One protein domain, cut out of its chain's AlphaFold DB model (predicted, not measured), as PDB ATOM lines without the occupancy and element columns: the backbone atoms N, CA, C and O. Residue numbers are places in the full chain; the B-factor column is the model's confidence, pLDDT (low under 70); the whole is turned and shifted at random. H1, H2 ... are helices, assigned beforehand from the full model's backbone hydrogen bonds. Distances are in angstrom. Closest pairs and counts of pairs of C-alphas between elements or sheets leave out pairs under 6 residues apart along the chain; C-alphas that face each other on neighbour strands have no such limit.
ATOM      1  N   PRO A  63     -32.037 -19.846  25.896       90.56
ATOM      2  CA  PRO A  63     -31.457 -19.338  24.650       90.56
ATOM      3  C   PRO A  63     -32.448 -19.323  23.481       90.56
ATOM      4  O   PRO A  63     -32.431 -18.405  22.656       90.56
ATOM      5  N   GLU A  64     -33.320 -20.329  23.393       89.88
ATOM      6  CA  GLU A  64     -34.394 -20.385  22.402       89.88
ATOM      7  C   GLU A  64     -35.449 -19.316  22.695       89.88
ATOM      8  O   GLU A  64     -35.924 -18.643  21.778       89.88
ATOM      9  N   LEU A  65     -35.788 -19.106  23.969       91.81
ATOM     10  CA  LEU A  65     -36.768 -18.107  24.369       91.81
ATOM     11  C   LEU A  65     -36.291 -16.680  24.070       91.81
ATOM     12  O   LEU A  65     -37.080 -15.873  23.582       91.81
ATOM     13  N   VAL A  66     -35.006 -16.377  24.275       93.81
ATOM     14  CA  VAL A  66     -34.394 -15.092  23.893       93.81
ATOM     15  C   VAL A  66     -34.558 -14.831  22.393       93.81
ATOM     16  O   VAL A  66     -35.047 -13.768  22.005       93.81
ATOM     17  N   GLN A  67     -34.230 -15.815  21.550       93.94
ATOM     18  CA  GLN A  67     -34.403 -15.714  20.095       93.94
ATOM     19  C   GLN A  67     -35.871 -15.497  19.711       93.94
ATOM     20  O   GLN A  67     -36.182 -14.701  18.821       93.94
ATOM     21  N   VAL A  68     -36.791 -16.166  20.411       94.25
ATOM     22  CA  VAL A  68     -38.228 -15.947  20.233       94.25
ATOM     23  C   VAL A  68     -38.616 -14.514  20.594       94.25
ATOM     24  O   VAL A  68     -39.374 -13.912  19.839       94.25
ATOM     25  N   MET A  69     -38.091 -13.924  21.675       95.25
ATOM     26  CA  MET A  69     -38.390 -12.529  22.036       95.25
ATOM     27  C   MET A  69     -37.874 -11.535  20.994       95.25
ATOM     28  O   MET A  69     -38.571 -10.576  20.653       95.25
ATOM     29  N   GLU A  70     -36.682 -11.762  20.445       96.00
ATOM     30  CA  GLU A  70     -36.146 -10.946  19.353       96.00
ATOM     31  C   GLU A  70     -37.022 -11.048  18.102       96.00
ATOM     32  O   GLU A  70     -37.402 -10.034  17.515       96.00
ATOM     33  N   HIS A  71     -37.403 -12.262  17.706       96.88
ATOM     34  CA  HIS A  71     -38.273 -12.460  16.553       96.88
ATOM     35  C   HIS A  71     -39.665 -11.856  16.773       96.88
ATOM     36  O   HIS A  71     -40.196 -11.175  15.896       96.88
ATOM     37  N   LEU A  72     -40.234 -12.035  17.966       96.69
ATOM     38  CA  LEU A  72     -41.546 -11.511  18.322       96.69
ATOM     39  C   LEU A  72     -41.567  -9.983  18.323       96.69
ATOM     40  O   LEU A  72     -42.539  -9.397  17.858       96.69
ATOM     41  N   ARG A  73     -40.482  -9.335  18.769       97.12
ATOM     42  CA  ARG A  73     -40.313  -7.879  18.664       97.12
ATOM     43  C   ARG A  73     -40.440  -7.414  17.214       97.12
ATOM     44  O   ARG A  73     -41.218  -6.503  16.941       97.12
ATOM     45  N   HIS A  74     -39.715  -8.056  16.296       97.31
ATOM     46  CA  HIS A  74     -39.763  -7.713  14.874       97.31
ATOM     47  C   HIS A  74     -41.156  -7.940  14.276       97.31
ATOM     48  O   HIS A  74     -41.662  -7.081  13.556       97.31
ATOM     49  N   LEU A  75     -41.795  -9.072  14.595       97.75
ATOM     50  CA  LEU A  75     -43.152  -9.378  14.138       97.75
ATOM     51  C   LEU A  75     -44.168  -8.358  14.653       97.75
ATOM     52  O   LEU A  75     -45.018  -7.901  13.892       97.75
ATOM     53  N   TRP A  76     -44.063  -7.978  15.925       98.00
ATOM     54  CA  TRP A  76     -44.930  -6.980  16.538       98.00
ATOM     55  C   TRP A  76     -44.766  -5.613  15.860       98.00
ATOM     56  O   TRP A  76     -45.762  -5.021  15.451       98.00
ATOM     57  N   GLN A  77     -43.529  -5.148  15.643       97.56
ATOM     58  CA  GLN A  77     -43.260  -3.876  14.950       97.56
ATOM     59  C   GLN A  77     -43.810  -3.885  13.521       97.56
ATOM     60  O   GLN A  77     -44.440  -2.922  13.092       97.56
ATOM     61  N   ALA A  78     -43.628  -4.990  12.792       97.69
ATOM     62  CA  ALA A  78     -44.164  -5.146  11.445       97.69
ATOM     63  C   ALA A  78     -45.703  -5.154  11.422       97.69
ATOM     64  O   ALA A  78     -46.303  -4.578  10.517       97.69
ATOM     65  N   ALA A  79     -46.342  -5.787  12.410       97.06
ATOM     66  CA  ALA A  79     -47.798  -5.848  12.516       97.06
ATOM     67  C   ALA A  79     -48.418  -4.495  12.896       97.06
ATOM     68  O   ALA A  79     -49.491  -4.147  12.406       97.06
ATOM     69  N   VAL A  80     -47.747  -3.738  13.764       96.38
ATOM     70  CA  VAL A  80     -48.216  -2.434  14.243       96.38
ATOM     71  C   VAL A  80     -47.858  -1.297  13.278       96.38
ATOM     72  O   VAL A  80     -48.599  -0.319  13.183       96.38
ATOM     73  N   GLY A  81     -46.756  -1.427  12.539       96.69
ATOM     74  CA  GLY A  81     -46.248  -0.400  11.632       96.69
ATOM     75  C   GLY A  81     -45.435   0.702  12.320       96.69
ATOM     76  O   GLY A  81     -45.234   1.756  11.723       96.69
ATOM     77  N   GLU A  82     -44.973   0.481  13.556       94.75
ATOM     78  CA  GLU A  82     -44.137   1.430  14.296       94.75
ATOM     79  C   GLU A  82     -43.096   0.723  15.173       94.75
ATOM     80  O   GLU A  82     -43.236  -0.451  15.528       94.75
ATOM     81  N   ASP A  83     -42.043   1.454  15.537       96.12
ATOM     82  CA  ASP A  83     -41.006   0.937  16.418       96.12
ATOM     83  C   ASP A  83     -41.446   0.928  17.882       96.12
ATOM     84  O   ASP A  83     -42.014   1.892  18.398       96.12
ATOM     85  N   THR A  84     -41.121  -0.152  18.594       95.38
ATOM     86  CA  THR A  84     -41.402  -0.223  20.029       95.38
ATOM     87  C   THR A  84     -40.414   0.621  20.837       95.38
ATOM     88  O   THR A  84     -39.200   0.587  20.620       95.38
ATOM     89  N   ARG A  85     -40.938   1.325  21.847       95.31
ATOM     90  CA  ARG A  85     -40.146   2.080  22.836       95.31
ATOM     91  C   ARG A  85     -39.488   1.185  23.887       95.31
ATOM     92  O   ARG A  85     -38.638   1.649  24.646       95.31
ATOM     93  N   VAL A  86     -39.884  -0.086  23.964       96.81
ATOM     94  CA  VAL A  86     -39.299  -1.050  24.900       96.81
ATOM     95  C   VAL A  86     -37.837  -1.283  24.523       96.81
ATOM     96  O   VAL A  86     -37.515  -1.509  23.355       96.81
ATOM     97  N   ASN A  87     -36.937  -1.248  25.505       96.25
ATOM     98  CA  ASN A  87     -35.515  -1.504  25.281       96.25
ATOM     99  C   ASN A  87     -35.294  -2.927  24.727       96.25
ATOM    100  O   ASN A  87     -35.954  -3.867  25.165       96.25
ATOM    101  N   ALA A  88     -34.364  -3.097  23.780       95.31
ATOM    102  CA  ALA A  88     -34.070  -4.402  23.179       95.31
ATOM    103  C   ALA A  88     -33.634  -5.460  24.214       95.31
ATOM    104  O   ALA A  88     -33.987  -6.625  24.077       95.31
ATOM    105  N   GLY A  89     -32.952  -5.045  25.287       96.94
ATOM    106  CA  GLY A  89     -32.531  -5.911  26.390       96.94
ATOM    107  C   GLY A  89     -33.663  -6.375  27.311       96.94
ATOM    108  O   GLY A  89     -33.441  -7.247  28.149       96.94
ATOM    109  N   PHE A  90     -34.880  -5.842  27.168       97.31
ATOM    110  CA  PHE A  90     -36.006  -6.266  28.001       97.31
ATOM    111  C   PHE A  90     -36.518  -7.664  27.625       97.31
ATOM    112  O   PHE A  90     -36.887  -8.427  28.509       97.31
ATOM    113  N   GLY A  91     -36.502  -8.025  26.336       95.75
ATOM    114  CA  GLY A  91     -36.871  -9.371  25.882       95.75
ATOM    115  C   GLY A  91     -36.004 -10.463  26.528       95.75
ATOM    116  O   GLY A  91     -36.558 -11.352  27.171       95.75
ATOM    117  N   PRO A  92     -34.662 -10.366  26.449       95.44
ATOM    118  CA  PRO A  92     -33.760 -11.275  27.152       95.44
ATOM    119  C   PRO A  92     -33.965 -11.302  28.672       95.44
ATOM    120  O   PRO A  92     -34.026 -12.374  29.262       95.44
ATOM    121  N   TYR A  93     -34.146 -10.135  29.299       95.56
ATOM    122  CA  TYR A  93     -34.438 -10.042  30.734       95.56
ATOM    123  C   TYR A  93     -35.722 -10.793  31.122       95.56
ATOM    124  O   TYR A  93     -35.756 -11.513  32.119       95.56
ATOM    125  N   LEU A  94     -36.780 -10.651  30.319       94.62
ATOM    126  CA  LEU A  94     -38.050 -11.334  30.541       94.62
ATOM    127  C   LEU A  94     -37.929 -12.847  30.316       94.62
ATOM    128  O   LEU A  94     -38.485 -13.612  31.103       94.62
ATOM    129  N   ALA A  95     -37.196 -13.271  29.282       92.81
ATOM    130  CA  ALA A  95     -36.928 -14.680  29.010       92.81
ATOM    131  C   ALA A  95     -36.211 -15.343  30.195       92.81
ATOM    132  O   ALA A  95     -36.706 -16.336  30.721       92.81
ATOM    133  N   GLN A  96     -35.128 -14.731  30.677       91.38
ATOM    134  CA  GLN A  96     -34.375 -15.220  31.831       91.38
ATOM    135  C   GLN A  96     -35.247 -15.327  33.089       91.38
ATOM    136  O   GLN A  96     -35.227 -16.347  33.774       91.38
ATOM    137  N   GLY A  97     -36.040 -14.294  33.398       91.38
ATOM    138  CA  GLY A  97     -36.889 -14.296  34.591       91.38
ATOM    139  C   GLY A  97     -37.970 -15.380  34.564       91.38
ATOM    140  O   GLY A  97     -38.213 -16.025  35.580       91.38
ATOM    141  N   TRP A  98     -38.587 -15.632  33.405       90.25
ATOM    142  CA  TRP A  98     -39.577 -16.703  33.276       90.25
ATOM    143  C   TRP A  98     -38.962 -18.097  33.253       90.25
ATOM    144  O   TRP A  98     -39.550 -19.001  33.846       90.25
ATOM    145  N   THR A  99     -37.794 -18.273  32.632       88.50
ATOM    146  CA  THR A  99     -37.062 -19.541  32.719       88.50
ATOM    147  C   THR A  99     -36.684 -19.842  34.168       88.50
ATOM    148  O   THR A  99     -36.929 -20.949  34.619       88.50
ATOM    149  N   ALA A 100     -36.212 -18.857  34.937       86.50
ATOM    150  CA  ALA A 100     -35.900 -19.053  36.355       86.50
ATOM    151  C   ALA A 100     -37.135 -19.329  37.236       86.50
ATOM    152  O   ALA A 100     -37.008 -19.878  38.323       86.50
ATOM    153  N   GLN A 101     -38.331 -18.906  36.814       84.12
ATOM    154  CA  GLN A 101     -39.549 -19.054  37.618       84.12
ATOM    155  C   GLN A 101     -40.355 -20.315  37.283       84.12
ATOM    156  O   GLN A 101     -41.024 -20.861  38.157       84.12
ATOM    157  N   LEU A 102     -40.354 -20.742  36.021       81.75
ATOM    158  CA  LEU A 102     -41.186 -21.845  35.528       81.75
ATOM    159  C   LEU A 102     -40.373 -22.952  34.839       81.75
ATOM    160  O   LEU A 102     -40.953 -23.884  34.271       81.75
ATOM    161  N   GLY A 103     -39.048 -22.833  34.842       77.06
ATOM    162  CA  GLY A 103     -38.140 -23.679  34.089       77.06
ATOM    163  C   GLY A 103     -38.235 -23.477  32.572       77.06
ATOM    164  O   GLY A 103     -39.013 -22.688  32.030       77.06
ATOM    165  N   ASP A 104     -37.469 -24.299  31.870       69.31
ATOM    166  CA  ASP A 104     -37.390 -24.427  30.408       69.31
ATOM    167  C   ASP A 104     -38.739 -24.644  29.673       69.31
ATOM    168  O   ASP A 104     -38.827 -24.533  28.451       69.31
ATOM    169  N   ALA A 105     -39.817 -24.967  30.394       64.00
ATOM    170  CA  ALA A 105     -41.050 -25.524  29.831       64.00
ATOM    171  C   ALA A 105     -42.204 -24.524  29.619       64.00
ATOM    172  O   ALA A 105     -43.291 -24.943  29.212       64.00
ATOM    173  N   SER A 106     -42.007 -23.219  29.846       72.62
ATOM    174  CA  SER A 106     -43.118 -22.241  29.830       72.62
ATOM    175  C   SER A 106     -43.015 -21.116  28.783       72.62
ATOM    176  O   SER A 106     -43.285 -19.951  29.103       72.62
ATOM    177  N   PRO A 107     -42.722 -21.413  27.496       84.81
ATOM    178  CA  PRO A 107     -42.603 -20.388  26.457       84.81
ATOM    179  C   PRO A 107     -43.887 -19.581  26.274       84.81
ATOM    180  O   PRO A 107     -43.844 -18.378  26.037       84.81
ATOM    181  N   ARG A 108     -45.045 -20.234  26.416       89.56
ATOM    182  CA  ARG A 108     -46.359 -19.607  26.242       89.56
ATOM    183  C   ARG A 108     -46.536 -18.396  27.159       89.56
ATOM    184  O   ARG A 108     -47.015 -17.361  26.699       89.56
ATOM    185  N   VAL A 109     -46.162 -18.535  28.433       90.38
ATOM    186  CA  VAL A 109     -46.307 -17.474  29.437       90.38
ATOM    187  C   VAL A 109     -45.404 -16.302  29.076       90.38
ATOM    188  O   VAL A 109     -45.896 -15.192  28.900       90.38
ATOM    189  N   ALA A 110     -44.115 -16.560  28.858       91.69
ATOM    190  CA  ALA A 110     -43.153 -15.519  28.515       91.69
ATOM    191  C   ALA A 110     -43.525 -14.762  27.226       91.69
ATOM    192  O   ALA A 110     -43.486 -13.534  27.201       91.69
ATOM    193  N   ILE A 111     -43.956 -15.474  26.177       94.25
ATOM    194  CA  ILE A 111     -44.406 -14.868  24.911       94.25
ATOM    195  C   ILE A 111     -45.607 -13.948  25.148       94.25
ATOM    196  O   ILE A 111     -45.624 -12.812  24.667       94.25
ATOM    197  N   ARG A 112     -46.611 -14.415  25.901       94.56
ATOM    198  CA  ARG A 112     -47.812 -13.629  26.204       94.56
ATOM    199  C   ARG A 112     -47.478 -12.377  27.013       94.56
ATOM    200  O   ARG A 112     -47.973 -11.297  26.701       94.56
ATOM    201  N   GLU A 113     -46.642 -12.518  28.034       95.12
ATOM    202  CA  GLU A 113     -46.247 -11.401  28.889       95.12
ATOM    203  C   GLU A 113     -45.413 -10.366  28.134       95.12
ATOM    204  O   GLU A 113     -45.634  -9.165  28.295       95.12
ATOM    205  N   TYR A 114     -44.510 -10.802  27.252       96.62
ATOM    206  CA  TYR A 114     -43.739  -9.875  26.431       96.62
ATOM    207  C   TYR A 114     -44.630  -9.080  25.472       96.62
ATOM    208  O   TYR A 114     -44.485  -7.861  25.391       96.62
ATOM    209  N   LEU A 115     -45.608  -9.722  24.820       96.88
ATOM    210  CA  LEU A 115     -46.608  -9.016  24.006       96.88
ATOM    211  C   LEU A 115     -47.393  -7.992  24.830       96.88
ATOM    212  O   LEU A 115     -47.484  -6.836  24.437       96.88
ATOM    213  N   SER A 116     -47.859  -8.378  26.021       96.44
ATOM    214  CA  SER A 116     -48.534  -7.468  26.956       96.44
ATOM    215  C   SER A 116     -47.670  -6.258  27.335       96.44
ATOM    216  O   SER A 116     -48.175  -5.148  27.505       96.44
ATOM    217  N   VAL A 117     -46.354  -6.432  27.484       97.50
ATOM    218  CA  VAL A 117     -45.426  -5.316  27.720       97.50
ATOM    219  C   VAL A 117     -45.299  -4.418  26.489       97.50
ATOM    220  O   VAL A 117     -45.325  -3.197  26.643       97.50
ATOM    221  N   LEU A 118     -45.167  -4.992  25.289       97.75
ATOM    222  CA  LEU A 118     -45.071  -4.230  24.041       97.75
ATOM    223  C   LEU A 118     -46.340  -3.404  23.791       97.75
ATOM    224  O   LEU A 118     -46.238  -2.208  23.523       97.75
ATOM    225  N   ASP A 119     -47.512  -4.009  23.971       97.44
ATOM    226  CA  ASP A 119     -48.808  -3.347  23.808       97.44
ATOM    227  C   ASP A 119     -48.996  -2.231  24.841       97.44
ATOM    228  O   ASP A 119     -49.315  -1.101  24.484       97.44
ATOM    229  N   ARG A 120     -48.679  -2.468  26.122       97.38
ATOM    230  CA  ARG A 120     -48.737  -1.406  27.143       97.38
ATOM    231  C   ARG A 120     -47.770  -0.262  26.858       97.38
ATOM    232  O   ARG A 120     -48.114   0.899  27.059       97.38
ATOM    233  N   ALA A 121     -46.567  -0.570  26.380       97.00
ATOM    234  CA  ALA A 121     -45.607   0.448  25.969       97.00
ATOM    235  C   ALA A 121     -46.047   1.200  24.705       97.00
ATOM    236  O   ALA A 121     -45.540   2.286  24.434       97.00
ATOM    237  N   ARG A 122     -46.976   0.668  23.920       96.19
ATOM    238  CA  ARG A 122     -47.600   1.408  22.828       96.19
ATOM    239  C   ARG A 122     -48.722   2.303  23.340       96.19
ATOM    240  O   ARG A 122     -48.710   3.503  23.084       96.19
ATOM    241  N   ASP A 123     -49.642   1.724  24.101       96.69
ATOM    242  CA  ASP A 123     -50.887   2.372  24.510       96.69
ATOM    243  C   ASP A 123     -50.672   3.478  25.555       96.69
ATOM    244  O   ASP A 123     -51.410   4.464  25.578       96.69
ATOM    245  N   TYR A 124     -49.649   3.343  26.405       97.12
ATOM    246  CA  TYR A 124     -49.399   4.242  27.535       97.12
ATOM    247  C   TYR A 124     -48.019   4.916  27.424       97.12
ATOM    248  O   TYR A 124     -46.992   4.276  27.679       97.12
ATOM    249  N   PRO A 125     -47.946   6.216  27.066       94.31
ATOM    250  CA  PRO A 125     -46.683   6.939  26.865       94.31
ATOM    251  C   PRO A 125     -45.730   6.925  28.071       94.31
ATOM    252  O   PRO A 125     -44.511   6.904  27.907       94.31
ATOM    253  N   ASP A 126     -46.275   6.893  29.277       95.69
ATOM    254  CA  ASP A 126     -45.583   6.890  30.567       95.69
ATOM    255  C   ASP A 126     -45.194   5.486  31.064       95.69
ATOM    256  O   ASP A 126     -44.475   5.348  32.056       95.69
ATOM    257  N   PHE A 127     -45.614   4.425  30.369       97.06
ATOM    258  CA  PHE A 127     -45.270   3.064  30.754       97.06
ATOM    259  C   PHE A 127     -43.774   2.771  30.555       97.06
ATOM    260  O   PHE A 127     -43.238   2.867  29.449       97.06
ATOM    261  N   ASN A 128     -43.107   2.358  31.637       95.06
ATOM    262  CA  ASN A 128     -41.727   1.890  31.642       95.06
ATOM    263  C   ASN A 128     -41.684   0.393  31.974       95.06
ATOM    264  O   ASN A 128     -42.057  -0.013  33.073       95.06
ATOM    265  N   ALA A 129     -41.181  -0.416  31.037       95.94
ATOM    266  CA  ALA A 129     -41.138  -1.870  31.169       95.94
ATOM    267  C   ALA A 129     -40.371  -2.341  32.419       95.94
ATOM    268  O   ALA A 129     -40.887  -3.163  33.163       95.94
ATOM    269  N   TYR A 130     -39.191  -1.783  32.711       95.75
ATOM    270  CA  TYR A 130     -38.389  -2.199  33.871       95.75
ATOM    271  C   TYR A 130     -38.977  -1.753  35.214       95.75
ATOM    272  O   TYR A 130     -38.746  -2.411  36.222       95.75
ATOM    273  N   ALA A 131     -39.708  -0.637  35.246       95.12
ATOM    274  CA  ALA A 131     -40.279  -0.112  36.487       95.12
ATOM    275  C   ALA A 131     -41.663  -0.698  36.805       95.12
ATOM    276  O   ALA A 131     -42.028  -0.813  37.972       95.12
ATOM    277  N   HIS A 132     -42.453  -1.024  35.777       95.12
ATOM    278  CA  HIS A 132     -43.868  -1.370  35.935       95.12
ATOM    279  C   HIS A 132     -44.187  -2.845  35.662       95.12
ATOM    280  O   HIS A 132     -45.281  -3.294  36.007       95.12
ATOM    281  N   TYR A 133     -43.286  -3.608  35.040       94.12
ATOM    282  CA  TYR A 133     -43.474  -5.047  34.870       94.12
ATOM    283  C   TYR A 133     -43.053  -5.810  36.130       94.12
ATOM    284  O   TYR A 133     -42.021  -5.517  36.727       94.12
ATOM    285  N   GLN A 134     -43.845  -6.808  36.515       92.06
ATOM    286  CA  GLN A 134     -43.560  -7.693  37.641       92.06
ATOM    287  C   GLN A 134     -43.798  -9.137  37.209       92.06
ATOM    288  O   GLN A 134     -44.796  -9.432  36.552       92.06
ATOM    289  N   PHE A 135     -42.898 -10.033  37.606       88.75
ATOM    290  CA  PHE A 135     -43.048 -11.464  37.374       88.75
ATOM    291  C   PHE A 135     -44.086 -12.029  38.341       88.75
ATOM    292  O   PHE A 135     -43.798 -12.291  39.509       88.75
ATOM    293  N   SER A 136     -45.318 -12.168  37.860       86.69
ATOM    294  CA  SER A 136     -46.414 -12.767  38.614       86.69
ATOM    295  C   SER A 136     -46.945 -13.976  37.848       86.69
ATOM    296  O   SER A 136     -47.411 -13.801  36.719       86.69
ATOM    297  N   PRO A 137     -46.871 -15.194  38.422       79.31
ATOM    298  CA  PRO A 137     -47.404 -16.393  37.792       79.31
ATOM    299  C   PRO A 137     -48.884 -16.199  37.453       79.31
ATOM    300  O   PRO A 137     -49.671 -15.829  38.329       79.31
ATOM    301  N   PRO A 138     -49.291 -16.430  36.199       80.50
ATOM    302  CA  PRO A 138     -50.676 -16.237  35.828       80.50
ATOM    303  C   PRO A 138     -51.569 -17.343  36.404       80.50
ATOM    304  O   PRO A 138     -51.132 -18.462  36.653       80.50
ATOM    305  N   ALA A 139     -52.858 -17.051  36.580       79.25
ATOM    306  CA  ALA A 139     -53.806 -18.017  37.143       79.25
ATOM    307  C   ALA A 139     -54.086 -19.224  36.219       79.25
ATOM    308  O   ALA A 139     -54.610 -20.235  36.675       79.25
ATOM    309  N   ASP A 140     -53.758 -19.119  34.927       81.88
ATOM    310  CA  ASP A 140     -54.031 -20.120  33.889       81.88
ATOM    311  C   ASP A 140     -52.808 -20.981  33.526       81.88
ATOM    312  O   ASP A 140     -52.662 -21.400  32.373       81.88
ATOM    313  N   LEU A 141     -51.903 -21.224  34.479       80.44
ATOM    314  CA  LEU A 141     -50.786 -22.150  34.272       80.44
ATOM    315  C   LEU A 141     -51.296 -23.568  34.004       80.44
ATOM    316  O   LEU A 141     -52.189 -24.079  34.687       80.44
ATOM    317  N   ARG A 142     -50.714 -24.212  32.993       81.50
ATOM    318  CA  ARG A 142     -50.989 -25.615  32.674       81.50
ATOM    319  C   ARG A 142     -50.212 -26.534  33.623       81.50
ATOM    320  O   ARG A 142     -49.150 -26.135  34.101       81.50
ATOM    321  N   PRO A 143     -50.678 -27.771  33.876       73.75
ATOM    322  CA  PRO A 143     -50.004 -28.698  34.790       73.75
ATOM    323  C   PRO A 143     -48.518 -28.910  34.470       73.75
ATOM    324  O   PRO A 143     -47.694 -28.967  35.379       73.75
ATOM    325  N   GLU A 144     -48.165 -28.973  33.185       72.19
ATOM    326  CA  GLU A 144     -46.783 -29.083  32.715       72.19
ATOM    327  C   GLU A 144     -45.918 -27.843  33.017       72.19
ATOM    328  O   GLU A 144     -44.723 -27.978  33.262       72.19
ATOM    329  N   GLU A 145     -46.519 -26.652  33.054       71.19
ATOM    330  CA  GLU A 145     -45.850 -25.378  33.359       71.19
ATOM    331  C   GLU A 145     -45.632 -25.235  34.878       71.19
ATOM    332  O   GLU A 145     -44.616 -24.706  35.322       71.19
ATOM    333  N   THR A 146     -46.542 -25.789  35.687       65.44
ATOM    334  CA  THR A 146     -46.397 -25.877  37.150       65.44
ATOM    335  C   THR A 146     -45.316 -26.880  37.564       65.44
ATOM    336  O   THR A 146     -44.608 -26.651  38.542       65.44
ATOM    337  N   LEU A 147     -45.165 -27.990  36.829       58.03
ATOM    338  CA  LEU A 147     -44.157 -29.012  37.132       58.03
ATOM    339  C   LEU A 147     -42.724 -28.497  36.919       58.03
ATOM    340  O   LEU A 147     -41.827 -28.863  37.673       58.03
ATOM    341  N   GLY A 148     -42.517 -27.638  35.914       57.84
ATOM    342  CA  GLY A 148     -41.227 -26.994  35.648       57.84
ATOM    343  C   GLY A 148     -40.780 -26.062  36.777       57.84
ATOM    344  O   GLY A 148     -39.606 -26.069  37.126       57.84
ATOM    345  N   ALA A 149     -41.722 -25.352  37.407       55.69
ATOM    346  CA  ALA A 149     -41.450 -24.514  38.578       55.69
ATOM    347  C   ALA A 149     -41.003 -25.327  39.810       55.69
ATOM    348  O   ALA A 149     -40.212 -24.844  40.610       55.69
ATOM    349  N   ALA A 150     -41.499 -26.560  39.965       48.47
ATOM    350  CA  ALA A 150     -41.176 -27.426  41.104       48.47
ATOM    351  C   ALA A 150     -39.900 -28.268  40.896       48.47
ATOM    352  O   ALA A 150     -39.231 -28.623  41.860       48.47
ATOM    353  N   ALA A 151     -39.545 -28.600  39.649       47.38
ATOM    354  CA  ALA A 151     -38.425 -29.497  39.348       47.38
ATOM    355  C   ALA A 151     -37.030 -28.896  39.636       47.38
ATOM    356  O   ALA A 151     -36.068 -29.654  39.758       47.38
ATOM    357  N   GLU A 152     -36.905 -27.570  39.757       42.91
ATOM    358  CA  GLU A 152     -35.646 -26.913  40.147       42.91
ATOM    359  C   GLU A 152     -35.453 -26.802  41.672       42.91
ATOM    360  O   GLU A 152     -34.314 -26.678  42.118       42.91
ATOM    361  N   GLU A 153     -36.507 -26.930  42.493       38.34
ATOM    362  CA  GLU A 153     -36.372 -26.927  43.965       38.34
ATOM    363  C   GLU A 153     -35.739 -28.221  44.516       38.34
ATOM    364  O   GLU A 153     -35.116 -28.192  45.575       38.34
TER     365      GLU A 153
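Overview. This is residues 63 to 153 of the 156 residues of an uncharacterized protein of Deinococcus swuensis (UniProt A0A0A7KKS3). Long helix H1 packs with the helical hairpin of H2 and H3 in an elongated three-helix body; H5 packs on residues 101 to 105 of H2, at one end, and short H4 is near H2 and H3. The printed part has 91 residues with five named helices, H1 to H5 in order, and no named strand. It is all helix and compact, with radius of gyration of the C-alphas 13.4 A and spans of 40 by 24 by 21 A.

Arrangement. H1, residues 63 to 80, touches H2, residues 90 to 105, at a steep 51 degrees; closest C-alphas are Val 66 and Pro 92, 5.1 A. H5, residues 143 to 151, is about perpendicular to H2, at 89 degrees. Every O i to N i+4 pair is within hydrogen-bond range in H1 and in H3, residues 107 to 123, but 10 of 12 in H2 and 4 of 5 in H5.

Along the chain. H1 begins at C-alpha 63 (-31.457, -19.338, 24.650) and is 26.0 A long; H5 ends at C-alpha 151 (-38.425, -29.497, 39.348).

Size, cuts and confidence. The printed part has no cut; pLDDT is under 70 at residues 104 to 105 and 146 to 153.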